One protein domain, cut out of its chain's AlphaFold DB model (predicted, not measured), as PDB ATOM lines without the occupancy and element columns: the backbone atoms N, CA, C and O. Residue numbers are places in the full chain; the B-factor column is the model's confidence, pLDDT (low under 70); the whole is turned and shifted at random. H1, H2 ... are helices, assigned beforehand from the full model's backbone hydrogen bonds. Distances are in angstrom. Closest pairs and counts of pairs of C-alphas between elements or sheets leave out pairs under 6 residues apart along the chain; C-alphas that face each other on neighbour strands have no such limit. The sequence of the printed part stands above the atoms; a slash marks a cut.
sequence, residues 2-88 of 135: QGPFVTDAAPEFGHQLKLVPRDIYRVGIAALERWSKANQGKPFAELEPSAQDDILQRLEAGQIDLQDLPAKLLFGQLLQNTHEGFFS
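What this domain is: This is residues 2 to 88 of the 135 residues of the protein "Gluconate 2-dehydrogenase" of Pseudomonas fluorescens (UniProt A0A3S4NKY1). The first part of H3 sits at the meeting place of two other helices, touching both the first part of H1 and the last part of H2 at steep angles, while its far end, residues 82 to 87, sticks out as a free arm. Residues 2 to 20, a long stretch with no named element, lead into H1 and lie toward one end of the longest axis, with the link from H1 to H2 at the other. The printed part has 87 residues with three named helices, H1, H2 and H3 in that order along the chain, and no named strand; the class is all helix. The whole is compact, with a radius of gyration of the C-alphas of 13.8 A, and spans 40 by 32 by 21 A along its main axes.

How they stand to each other: Start at the longest helix, H1, residues 21 to 40. With residues 21 to 28 alone it touches residues 71 to 77 of H3, the helix of residues 71 to 87; look at Gly 28 and Leu 74, whose C-alphas are the closest, 6.0 A apart. H1 and H3 run opposite ways at a steep tilt of 60 degrees. Next find H2, residues 49 to 61, which with residues 56 to 61 alone touches residues 71 to 76 of H3. Their closest C-alphas, those of Leu 59 and Ala 71, are 5.0 A apart. H2 and H3 run opposite ways at a steep tilt of 67 degrees, only just short of about perpendicular. H1 and H2 are near each other, with 5 pairs of C-alphas within 10 A but no pair within 8 A. In H1, H2 and H3 every backbone O i to N i+4 pair is within hydrogen-bond range.

Where its parts are: Find C-alpha 21 at (9.953, -7.533, 33.397); from there H1 runs 27.0 A to C-alpha 40 at (-14.285, -14.904, 24.181). H2 goes from Pro 49 to Ala 61, 18.4 A from first to last C-alpha. H3 begins at Ala 71 and runs 24.6 A to C-alpha 87 at (17.641, -8.621, 16.220).

The domain as a whole: Look at Gly 3 and Glu 48 for the two C-alphas farthest apart, 41.7 A. The printed part runs from residue 2 to residue 88 with no cut. Both links are short but not tight, with 8 residues between H1 and H2 and 9 between H2 and H3. The C-alphas of residues 2 to 20 lie 12 to 23 A from the mean of all C-alphas. Residues 82 to 88, of which 82 to 87 belong to H3, stand free. The mean pLDDT of the printed part is 93.3, and Gly 3 is the one printed residue under 70.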
ATOM      1  N   GLN A   2      10.961  -1.444  48.286       75.69
ATOM      2  CA  GLN A   2      10.053  -0.410  48.786       75.69
ATOM      3  C   GLN A   2      10.606   0.931  48.312       75.69
ATOM      4  O   GLN A   2      11.676   1.345  48.744       75.69
ATOM      5  N   GLY A   3       9.928   1.536  47.346       65.25
ATOM      6  CA  GLY A   3      10.271   2.834  46.778       65.25
ATOM      7  C   GLY A   3       8.986   3.590  46.449       65.25
ATOM      8  O   GLY A   3       7.919   2.967  46.426       65.25
ATOM      9  N   PRO A   4       9.045   4.913  46.239       77.25
ATOM     10  CA  PRO A   4       7.888   5.639  45.741       77.25
ATOM     11  C   PRO A   4       7.567   5.141  44.325       77.25
ATOM     12  O   PRO A   4       8.403   5.217  43.430       77.25
ATOM     13  N   PHE A   5       6.362   4.605  44.134       80.81
ATOM     14  CA  PHE A   5       5.840   4.210  42.826       80.81
ATOM     15  C   PHE A   5       4.902   5.321  42.347       80.81
ATOM     16  O   PHE A   5       3.762   5.405  42.797       80.81
ATOM     17  N   VAL A   6       5.414   6.215  41.498       79.56
ATOM     18  CA  VAL A   6       4.690   7.401  41.006       79.56
ATOM     19  C   VAL A   6       3.977   7.040  39.706       79.56
ATOM     20  O   VAL A   6       4.522   7.172  38.613       79.56
ATOM     21  N   THR A   7       2.773   6.484  39.820       77.75
ATOM     22  CA  THR A   7       2.035   5.914  38.679       77.75
ATOM     23  C   THR A   7       1.542   6.948  37.666       77.75
ATOM     24  O   THR A   7       1.135   6.571  36.572       77.75
ATOM     25  N   ASP A   8       1.577   8.228  38.024       79.69
ATOM     26  CA  ASP A   8       1.198   9.397  37.228       79.69
ATOM     27  C   ASP A   8       2.410  10.207  36.728       79.69
ATOM     28  O   ASP A   8       2.252  11.327  36.242       79.69
ATOM     29  N   ALA A   9       3.624   9.653  36.829       82.75
ATOM     30  CA  ALA A   9       4.820  10.273  36.274       82.75
ATOM     31  C   ALA A   9       4.701  10.471  34.754       82.75
ATOM     32  O   ALA A   9       4.023   9.716  34.050       82.75
ATOM     33  N   ALA A  10       5.406  11.482  34.245       83.50
ATOM     34  CA  ALA A  10       5.432  11.759  32.820       83.50
ATOM     35  C   ALA A  10       6.015  10.564  32.026       83.50
ATOM     36  O   ALA A  10       6.927   9.891  32.525       83.50
ATOM     37  N   PRO A  11       5.511  10.274  30.809       80.75
ATOM     38  CA  PRO A  11       5.890   9.080  30.047       80.75
ATOM     39  C   PRO A  11       7.398   8.924  29.801       80.75
ATOM     40  O   PRO A  11       7.892   7.799  29.741       80.75
ATOM     41  N   GLU A  12       8.135  10.031  29.693       84.88
ATOM     42  CA  GLU A  12       9.588  10.076  29.499       84.88
ATOM     43  C   GLU A  12      10.400   9.413  30.623       84.88
ATOM     44  O   GLU A  12      11.546   9.025  30.400       84.88
ATOM     45  N   PHE A  13       9.817   9.227  31.811       83.38
ATOM     46  CA  PHE A  13      10.468   8.526  32.921       83.38
ATOM     47  C   PHE A  13      10.248   7.008  32.895       83.38
ATOM     48  O   PHE A  13      10.785   6.293  33.742       83.38
ATOM     49  N   GLY A  14       9.464   6.501  31.939       81.81
ATOM     50  CA  GLY A  14       9.038   5.106  31.904       81.81
ATOM     51  C   GLY A  14       8.050   4.760  33.024       81.81
ATOM     52  O   GLY A  14       7.696   5.586  33.872       81.81
ATOM     53  N   HIS A  15       7.577   3.510  33.044       82.06
ATOM     54  CA  HIS A  15       6.620   3.085  34.062       82.06
ATOM     55  C   HIS A  15       7.272   3.025  35.448       82.06
ATOM     56  O   HIS A  15       8.315   2.407  35.642       82.06
ATOM     57  N   GLN A  16       6.600   3.582  36.452       86.12
ATOM     58  CA  GLN A  16       7.087   3.577  37.835       86.12
ATOM     59  C   GLN A  16       6.465   2.449  38.672       86.12
ATOM     60  O   GLN A  16       6.362   2.553  39.890       86.12
ATOM     61  N   LEU A  17       5.988   1.372  38.038       84.75
ATOM     62  CA  LEU A  17       5.479   0.200  38.755       84.75
ATOM     63  C   LEU A  17       6.611  -0.579  39.431       84.75
ATOM     64  O   LEU A  17       7.717  -0.686  38.914       84.75
ATOM     65  N   LYS A  18       6.282  -1.250  40.537       87.31
ATOM     66  CA  LYS A  18       7.186  -2.161  41.262       87.31
ATOM     67  C   LYS A  18       7.550  -3.451  40.518       87.31
ATOM     68  O   LYS A  18       8.263  -4.287  41.069       87.31
ATOM     69  N   LEU A  19       6.960  -3.664  39.344       89.12
ATOM     70  CA  LEU A  19       7.047  -4.913  38.603       89.12
ATOM     71  C   LEU A  19       8.335  -4.937  37.784       89.12
ATOM     72  O   LEU A  19       8.575  -4.049  36.970       89.12
ATOM     73  N   VAL A  20       9.136  -5.981  37.977       90.44
ATOM     74  CA  VAL A  20      10.246  -6.293  37.066       90.44
ATOM     75  C   VAL A  20       9.701  -6.952  35.790       90.44
ATOM     76  O   VAL A  20       8.605  -7.517  35.841       90.44
ATOM     77  N   PRO A  21      10.449  -6.984  34.667       91.31
ATOM     78  CA  PRO A  21       9.953  -7.533  33.397       91.31
ATOM     79  C   PRO A  21       9.341  -8.938  33.506       91.31
ATOM     80  O   PRO A  21       8.274  -9.213  32.960       91.31
ATOM     81  N   ARG A  22       9.954  -9.826  34.300       95.00
ATOM     82  CA  ARG A  22       9.407 -11.163  34.589       95.00
ATOM     83  C   ARG A  22       8.001 -11.106  35.192       95.00
ATOM     84  O   ARG A  22       7.150 -11.924  34.849       95.00
ATOM     85  N   ASP A  23       7.768 -10.180  36.112       95.31
ATOM     86  CA  ASP A  23       6.497 -10.068  36.820       95.31
ATOM     87  C   ASP A  23       5.431  -9.419  35.925       95.31
ATOM     88  O   ASP A  23       4.279  -9.842  35.982       95.31
ATOM     89  N   ILE A  24       5.820  -8.494  35.033       96.00
ATOM     90  CA  ILE A  24       4.941  -7.943  33.985       96.00
ATOM     91  C   ILE A  24       4.363  -9.078  33.132       96.00
ATOM     92  O   ILE A  24       3.146  -9.155  32.975       96.00
ATOM     93  N   TYR A  25       5.195 -10.010  32.653       97.00
ATOM     94  CA  TYR A  25       4.704 -11.169  31.900       97.00
ATOM     95  C   TYR A  25       3.808 -12.077  32.731       97.00
ATOM     96  O   TYR A  25       2.733 -12.457  32.280       97.00
ATOM     97  N   ARG A  26       4.226 -12.442  33.948       96.94
ATOM     98  CA  ARG A  26       3.454 -13.380  34.775       96.94
ATOM     99  C   ARG A  26       2.069 -12.837  35.116       96.94
ATOM    100  O   ARG A  26       1.089 -13.566  34.994       96.94
ATOM    101  N   VAL A  27       1.995 -11.575  35.536       96.38
ATOM    102  CA  VAL A  27       0.727 -10.907  35.859       96.38
ATOM    103  C   VAL A  27      -0.078 -10.669  34.584       96.38
ATOM    104  O   VAL A  27      -1.258 -11.006  34.542       96.38
ATOM    105  N   GLY A  28       0.560 -10.161  33.530       96.62
ATOM    106  CA  GLY A  28      -0.095  -9.822  32.272       96.62
ATOM    107  C   GLY A  28      -0.687 -11.019  31.539       96.62
ATOM    108  O   GLY A  28      -1.840 -10.959  31.131       96.62
ATOM    109  N   ILE A  29       0.045 -12.132  31.437       97.25
ATOM    110  CA  ILE A  29      -0.459 -13.374  30.828       97.25
ATOM    111  C   ILE A  29      -1.645 -13.906  31.634       97.25
ATOM    112  O   ILE A  29      -2.682 -14.226  31.062       97.25
ATOM    113  N   ALA A  30      -1.535 -13.955  32.966       97.50
ATOM    114  CA  ALA A  30      -2.633 -14.418  33.807       97.50
ATOM    115  C   ALA A  30      -3.873 -13.511  33.701       97.50
ATOM    116  O   ALA A  30      -4.996 -14.012  33.722       97.50
ATOM    117  N   ALA A  31      -3.688 -12.193  33.595       97.38
ATOM    118  CA  ALA A  31      -4.776 -11.240  33.412       97.38
ATOM    119  C   ALA A  31      -5.430 -11.379  32.030       97.38
ATOM    120  O   ALA A  31      -6.656 -11.439  31.941       97.38
ATOM    121  N   LEU A  32      -4.627 -11.512  30.969       97.69
ATOM    122  CA  LEU A  32      -5.116 -11.695  29.604       97.69
ATOM    123  C   LEU A  32      -5.876 -13.014  29.448       97.69
ATOM    124  O   LEU A  32      -6.936 -13.035  28.835       97.69
ATOM    125  N   GLU A  33      -5.392 -14.096  30.057       97.06
ATOM    126  CA  GLU A  33      -6.083 -15.388  30.092       97.06
ATOM    127  C   GLU A  33      -7.471 -15.285  30.737       97.06
ATOM    128  O   GLU A  33      -8.456 -15.794  30.195       97.06
ATOM    129  N   ARG A  34      -7.584 -14.590  31.880       97.50
ATOM    130  CA  ARG A  34      -8.884 -14.349  32.529       97.50
ATOM    131  C   ARG A  34      -9.792 -13.488  31.657       97.50
ATOM    132  O   ARG A  34     -10.962 -13.830  31.487       97.50
ATOM    133  N   TRP A  35      -9.257 -12.403  31.099       97.62
ATOM    134  CA  TRP A  35     -10.010 -11.497  30.238       97.62
ATOM    135  C   TRP A  35     -10.517 -12.219  28.981       97.62
ATOM    136  O   TRP A  35     -11.701 -12.127  28.659       97.62
ATOM    137  N   SER A  36      -9.663 -13.005  28.323       97.81
ATOM    138  CA  SER A  36     -10.008 -13.782  27.129       97.81
ATOM    139  C   SER A  36     -11.097 -14.806  27.430       97.81
ATOM    140  O   SER A  36     -12.103 -14.853  26.729       97.81
ATOM    141  N   LYS A  37     -10.987 -15.566  28.527       97.56
ATOM    142  CA  LYS A  37     -12.040 -16.515  28.923       97.56
ATOM    143  C   LYS A  37     -13.374 -15.826  29.197       97.56
ATOM    144  O   LYS A  37     -14.408 -16.339  28.784       97.56
ATOM    145  N   ALA A  38     -13.358 -14.666  29.853       97.12
ATOM    146  CA  ALA A  38     -14.574 -13.923  30.169       97.12
ATOM    147  C   ALA A  38     -15.251 -13.304  28.931       97.12
ATOM    148  O   ALA A  38     -16.477 -13.242  28.885       97.12
ATOM    149  N   ASN A  39     -14.477 -12.857  27.936       96.69
ATOM    150  CA  ASN A  39     -15.000 -12.120  26.775       96.69
ATOM    151  C   ASN A  39     -15.152 -12.978  25.508       96.69
ATOM    152  O   ASN A  39     -15.976 -12.660  24.659       96.69
ATOM    153  N   GLN A  40     -14.362 -14.044  25.372       96.25
ATOM    154  CA  GLN A  40     -14.285 -14.904  24.181       96.25
ATOM    155  C   GLN A  40     -14.584 -16.381  24.488       96.25
ATOM    156  O   GLN A  40     -14.629 -17.211  23.583       96.25
ATOM    157  N   GLY A  41     -14.754 -16.749  25.764       96.75
ATOM    158  CA  GLY A  41     -15.056 -18.122  26.185       96.75
ATOM    159  C   GLY A  41     -13.880 -19.103  26.119       96.75
ATOM    160  O   GLY A  41     -14.050 -20.264  26.489       96.75
ATOM    161  N   LYS A  42     -12.690 -18.666  25.683       97.88
ATOM    162  CA  LYS A  42     -11.483 -19.499  25.537       97.88
ATOM    163  C   LYS A  42     -10.211 -18.780  26.015       97.88
ATOM    164  O   LYS A  42     -10.179 -17.544  26.019       97.88
ATOM    165  N   PRO A  43      -9.157 -19.527  26.405       97.56
ATOM    166  CA  PRO A  43      -7.788 -19.009  26.508       97.56
ATOM    167  C   PRO A  43      -7.364 -18.247  25.253       97.56
ATOM    168  O   PRO A  43      -7.782 -18.612  24.156       97.56
ATOM    169  N   PHE A  44      -6.490 -17.248  25.395       97.62
ATOM    170  CA  PHE A  44      -6.028 -16.443  24.255       97.62
ATOM    171  C   PHE A  44      -5.369 -17.322  23.181       97.62
ATOM    172  O   PHE A  44      -5.682 -17.211  21.998       97.62
ATOM    173  N   ALA A  45      -4.517 -18.258  23.611       97.06
ATOM    174  CA  ALA A  45      -3.781 -19.157  22.722       97.06
ATOM    175  C   ALA A  45      -4.670 -20.151  21.946       97.06
ATOM    176  O   ALA A  45      -4.206 -20.749  20.980       97.06
ATOM    177  N   GLU A  46      -5.929 -20.332  22.358       98.06
ATOM    178  CA  GLU A  46      -6.904 -21.222  21.705       98.06
ATOM    179  C   GLU A  46      -7.883 -20.472  20.784       98.06
ATOM    180  O   GLU A  46      -8.798 -21.077  20.214       98.06
ATOM    181  N   LEU A  47      -7.738 -19.150  20.665       98.19
ATOM    182  CA  LEU A  47      -8.505 -18.347  19.719       98.19
ATOM    183  C   LEU A  47      -7.964 -18.503  18.297       98.19
ATOM    184  O   LEU A  47      -6.784 -18.784  18.092       98.19
ATOM    185  N   GLU A  48      -8.830 -18.256  17.316       98.06
ATOM    186  CA  GLU A  48      -8.412 -18.137  15.919       98.06
ATOM    187  C   GLU A  48      -7.441 -16.957  15.739       98.06
ATOM    188  O   GLU A  48      -7.593 -15.942  16.432       98.06
ATOM    189  N   PRO A  49      -6.491 -17.026  14.787       98.25
ATOM    190  CA  PRO A  49      -5.464 -15.996  14.613       98.25
ATOM    191  C   PRO A  49      -6.017 -14.570  14.484       98.25
ATOM    192  O   PRO A  49      -5.513 -13.652  15.118       98.25
ATOM    193  N   SER A  50      -7.119 -14.379  13.753       98.06
ATOM    194  CA  SER A  50      -7.738 -13.055  13.592       98.06
ATOM    195  C   SER A  50      -8.286 -12.474  14.900       98.06
ATOM    196  O   SER A  50      -8.254 -11.263  15.099       98.06
ATOM    197  N   ALA A  51      -8.779 -13.321  15.807       97.88
ATOM    198  CA  ALA A  51      -9.235 -12.891  17.124       97.88
ATOM    199  C   ALA A  51      -8.054 -12.606  18.064       97.88
ATOM    200  O   ALA A  51      -8.138 -11.699  18.891       97.88
ATOM    201  N   GLN A  52      -6.946 -13.343  17.926       98.38
ATOM    202  CA  GLN A  52      -5.702 -13.022  18.628       98.38
ATOM    203  C   GLN A  52      -5.178 -11.642  18.203       98.38
ATOM    204  O   GLN A  52      -4.863 -10.825  19.069       98.38
ATOM    205  N   ASP A  53      -5.168 -11.354  16.899       98.25
ATOM    206  CA  ASP A  53      -4.736 -10.065  16.352       98.25
ATOM    207  C   ASP A  53      -5.614  -8.898  16.836       98.25
ATOM    208  O   ASP A  53      -5.078  -7.878  17.271       98.25
ATOM    209  N   ASP A  54      -6.947  -9.048  16.838       98.19
ATOM    210  CA  ASP A  54      -7.867  -8.030  17.382       98.19
ATOM    211  C   ASP A  54      -7.555  -7.717  18.853       98.19
ATOM    212  O   ASP A  54      -7.456  -6.558  19.262       98.19
ATOM    213  N   ILE A  55      -7.330  -8.752  19.665       97.94
ATOM    214  CA  ILE A  55      -6.983  -8.580  21.077       97.94
ATOM    215  C   ILE A  55      -5.647  -7.852  21.234       97.94
ATOM    216  O   ILE A  55      -5.544  -6.959  22.075       97.94
ATOM    217  N   LEU A  56      -4.636  -8.194  20.433       98.00
ATOM    218  CA  LEU A  56      -3.337  -7.520  20.456       98.00
ATOM    219  C   LEU A  56      -3.462  -6.035  20.078       98.00
ATOM    220  O   LEU A  56      -2.928  -5.188  20.796       98.00
ATOM    221  N   GLN A  57      -4.239  -5.699  19.043       98.25
ATOM    222  CA  GLN A  57      -4.526  -4.307  18.663       98.25
ATOM    223  C   GLN A  57      -5.238  -3.542  19.788       98.25
ATOM    224  O   GLN A  57      -4.931  -2.385  20.079       98.25
ATOM    225  N   ARG A  58      -6.177  -4.189  20.483       98.06
ATOM    226  CA  ARG A  58      -6.889  -3.577  21.612       98.06
ATOM    227  C   ARG A  58      -6.003  -3.411  22.847       98.06
ATOM    228  O   ARG A  58      -6.176  -2.434  23.581       98.06
ATOM    229  N   LEU A  59      -5.052  -4.317  23.083       97.81
ATOM    230  CA  LEU A  59      -4.023  -4.152  24.115       97.81
ATOM    231  C   LEU A  59      -3.129  -2.942  23.806       97.81
ATOM    232  O   LEU A  59      -2.917  -2.110  24.690       97.81
ATOM    233  N   GLU A  60      -2.674  -2.809  22.557       97.62
ATOM    234  CA  GLU A  60      -1.893  -1.664  22.070       97.62
ATOM    235  C   GLU A  60      -2.645  -0.337  22.255       97.62
ATOM    236  O   GLU A  60      -2.112   0.638  22.794       97.62
ATOM    237  N   ALA A  61      -3.928  -0.313  21.889       97.31
ATOM    238  CA  ALA A  61      -4.786   0.855  22.054       97.31
ATOM    239  C   ALA A  61      -5.122   1.160  23.530       97.31
ATOM    240  O   ALA A  61      -5.558   2.270  23.846       97.31
ATOM    241  N   GLY A  62      -4.888   0.220  24.453       96.38
ATOM    242  CA  GLY A  62      -5.257   0.333  25.867       96.38
ATOM    243  C   GLY A  62      -6.761   0.213  26.119       96.38
ATOM    244  O   GLY A  62      -7.272   0.813  27.058       96.38
ATOM    245  N   GLN A  63      -7.472  -0.526  25.268       97.44
ATOM    246  CA  GLN A  63      -8.928  -0.708  25.307       97.44
ATOM    247  C   GLN A  63      -9.366  -1.962  26.081       97.44
ATOM    248  O   GLN A  63     -10.551  -2.296  26.119       97.44
ATOM    249  N   ILE A  64      -8.410  -2.687  26.660       96.75
ATOM    250  CA  ILE A  64      -8.649  -3.865  27.489       96.75
ATOM    251  C   ILE A  64      -8.305  -3.512  28.930       96.75
ATOM    252  O   ILE A  64      -7.193  -3.076  29.227       96.75
ATOM    253  N   ASP A  65      -9.261  -3.736  29.825       95.75
ATOM    254  CA  ASP A  65      -9.030  -3.646  31.260       95.75
ATOM    255  C   ASP A  65      -8.508  -4.989  31.787       95.75
ATOM    256  O   ASP A  65      -9.249  -5.969  31.902       95.75
ATOM    257  N   LEU A  66      -7.208  -5.033  32.079       95.50
ATOM    258  CA  LEU A  66      -6.543  -6.184  32.694       95.50
ATOM    259  C   LEU A  66      -6.514  -6.099  34.231       95.50
ATOM    260  O   LEU A  66      -5.991  -7.019  34.860       95.50
ATOM    261  N   GLN A  67      -7.075  -5.038  34.828       91.69
ATOM    262  CA  GLN A  67      -7.133  -4.741  36.266       91.69
ATOM    263  C   GLN A  67      -5.757  -4.560  36.928       91.69
ATOM    264  O   GLN A  67      -5.387  -3.462  37.337       91.69
ATOM    265  N   ASP A  68      -4.979  -5.636  37.012       88.12
ATOM    266  CA  ASP A  68      -3.718  -5.716  37.754       88.12
ATOM    267  C   ASP A  68      -2.538  -5.050  37.024       88.12
ATOM    268  O   ASP A  68      -1.470  -4.844  37.609       88.12
ATOM    269  N   LEU A  69      -2.691  -4.772  35.727       93.44
ATOM    270  CA  LEU A  69      -1.616  -4.311  34.856       93.44
ATOM    271  C   LEU A  69      -2.177  -3.425  33.734       93.44
ATOM    272  O   LEU A  69      -3.119  -3.836  33.065       93.44
ATOM    273  N   PRO A  70      -1.599  -2.249  33.443       93.88
ATOM    274  CA  PRO A  70      -2.004  -1.480  32.273       93.88
ATOM    275  C   PRO A  70      -1.794  -2.278  30.976       93.88
ATOM    276  O   PRO A  70      -0.689  -2.759  30.716       93.88
ATOM    277  N   ALA A  71      -2.820  -2.378  30.127       95.88
ATOM    278  CA  ALA A  71      -2.745  -3.134  28.871       95.88
ATOM    279  C   ALA A  71      -1.599  -2.674  27.953       95.88
ATOM    280  O   ALA A  71      -0.836  -3.499  27.447       95.88
ATOM    281  N   LYS A  72      -1.411  -1.353  27.833       95.25
ATOM    282  CA  LYS A  72      -0.320  -0.764  27.044       95.25
ATOM    283  C   LYS A  72       1.064  -1.154  27.554       95.25
ATOM    284  O   LYS A  72       1.983  -1.299  26.756       95.25
ATOM    285  N   LEU A  73       1.219  -1.343  28.866       94.38
ATOM    286  CA  LEU A  73       2.490  -1.773  29.442       94.38
ATOM    287  C   LEU A  73       2.809  -3.221  29.055       94.38
ATOM    288  O   LEU A  73       3.933  -3.507  28.651       94.38
ATOM    289  N   LEU A  74       1.823  -4.123  29.134       96.75
ATOM    290  CA  LEU A  74       2.000  -5.508  28.696       96.75
ATOM    291  C   LEU A  74       2.367  -5.583  27.211       96.75
ATOM    292  O   LEU A  74       3.333  -6.254  26.851       96.75
ATOM    293  N   PHE A  75       1.608  -4.880  26.366       97.44
ATOM    294  CA  PHE A  75       1.846  -4.873  24.925       97.44
ATOM    295  C   PHE A  75       3.210  -4.273  24.580       97.44
ATOM    296  O   PHE A  75       3.973  -4.881  23.836       97.44
ATOM    297  N   GLY A  76       3.558  -3.128  25.176       95.81
ATOM    298  CA  GLY A  76       4.853  -2.480  24.966       95.81
ATOM    299  C   GLY A  76       6.028  -3.384  25.345       95.81
ATOM    300  O   GLY A  76       6.957  -3.537  24.555       95.81
ATOM    301  N   GLN A  77       5.958  -4.054  26.503       96.00
ATOM    302  CA  GLN A  77       6.987  -5.006  26.930       96.00
ATOM    303  C   GLN A  77       7.114  -6.192  25.963       96.00
ATOM    304  O   GLN A  77       8.229  -6.622  25.660       96.00
ATOM    305  N   LEU A  78       5.987  -6.725  25.477       96.56
ATOM    306  CA  LEU A  78       5.970  -7.820  24.509       96.56
ATOM    307  C   LEU A  78       6.590  -7.399  23.171       96.56
ATOM    308  O   LEU A  78       7.440  -8.117  22.645       96.56
ATOM    309  N   LEU A  79       6.190  -6.242  22.642       96.56
ATOM    310  CA  LEU A  79       6.678  -5.716  21.371       96.56
ATOM    311  C   LEU A  79       8.180  -5.429  21.428       96.56
ATOM    312  O   LEU A  79       8.924  -5.861  20.549       96.56
ATOM    313  N   GLN A  80       8.635  -4.764  22.494       95.50
ATOM    314  CA  GLN A  80      10.053  -4.498  22.708       95.50
ATOM    315  C   GLN A  80      10.863  -5.800  22.706       95.50
ATOM    316  O   GLN A  80      11.803  -5.933  21.927       95.50
ATOM    317  N   ASN A  81      10.456  -6.797  23.492       95.69
ATOM    318  CA  ASN A  81      11.189  -8.062  23.578       95.69
ATOM    319  C   ASN A  81      11.118  -8.883  22.285       95.69
ATOM    320  O   ASN A  81      12.021  -9.669  22.001       95.69
ATOM    321  N   THR A  82      10.065  -8.700  21.487       95.31
ATOM    322  CA  THR A  82       9.955  -9.300  20.153       95.31
ATOM    323  C   THR A  82      11.000  -8.703  19.216       95.31
ATOM    324  O   THR A  82      11.709  -9.450  18.544       95.31
ATOM    325  N   HIS A  83      11.161  -7.376  19.211       95.94
ATOM    326  CA  HIS A  83      12.225  -6.714  18.453       95.94
ATOM    327  C   HIS A  83      13.616  -7.125  18.947       95.94
ATOM    328  O   HIS A  83      14.465  -7.496  18.137       95.94
ATOM    329  N   GLU A  84      13.841  -7.118  20.262       95.56
ATOM    330  CA  GLU A  84      15.111  -7.544  20.852       95.56
ATOM    331  C   GLU A  84      15.437  -8.989  20.465       95.56
ATOM    332  O   GLU A  84      16.536  -9.258  19.987       95.56
ATOM    333  N   GLY A  85      14.481  -9.916  20.570       95.81
ATOM    334  CA  GLY A  85      14.664 -11.302  20.145       95.81
ATOM    335  C   GLY A  85      14.899 -11.442  18.639       95.81
ATOM    336  O   GLY A  85      15.718 -12.257  18.215       95.81
ATOM    337  N   PHE A  86      14.225 -10.643  17.810       96.62
ATOM    338  CA  PHE A  86      14.381 -10.692  16.356       96.62
ATOM    339  C   PHE A  86      15.749 -10.179  15.878       96.62
ATOM    340  O   PHE A  86      16.266 -10.685  14.883       96.62
ATOM    341  N   PHE A  87      16.357  -9.228  16.592       96.38
ATOM    342  CA  PHE A  87      17.641  -8.621  16.220       96.38
ATOM    343  C   PHE A  87      18.834  -9.033  17.095       96.38
ATOM    344  O   PHE A  87      19.961  -8.639  16.794       96.38
ATOM    345  N   SER A  88      18.639  -9.836  18.140       96.38
ATOM    346  CA  SER A  88      19.735 -10.379  18.959       96.38
ATOM    347  C   SER A  88      20.415 -11.586  18.307       96.38
ATOM    348  O   SER A  88      19.961 -12.111  17.290       96.38
TER     349      SER A  88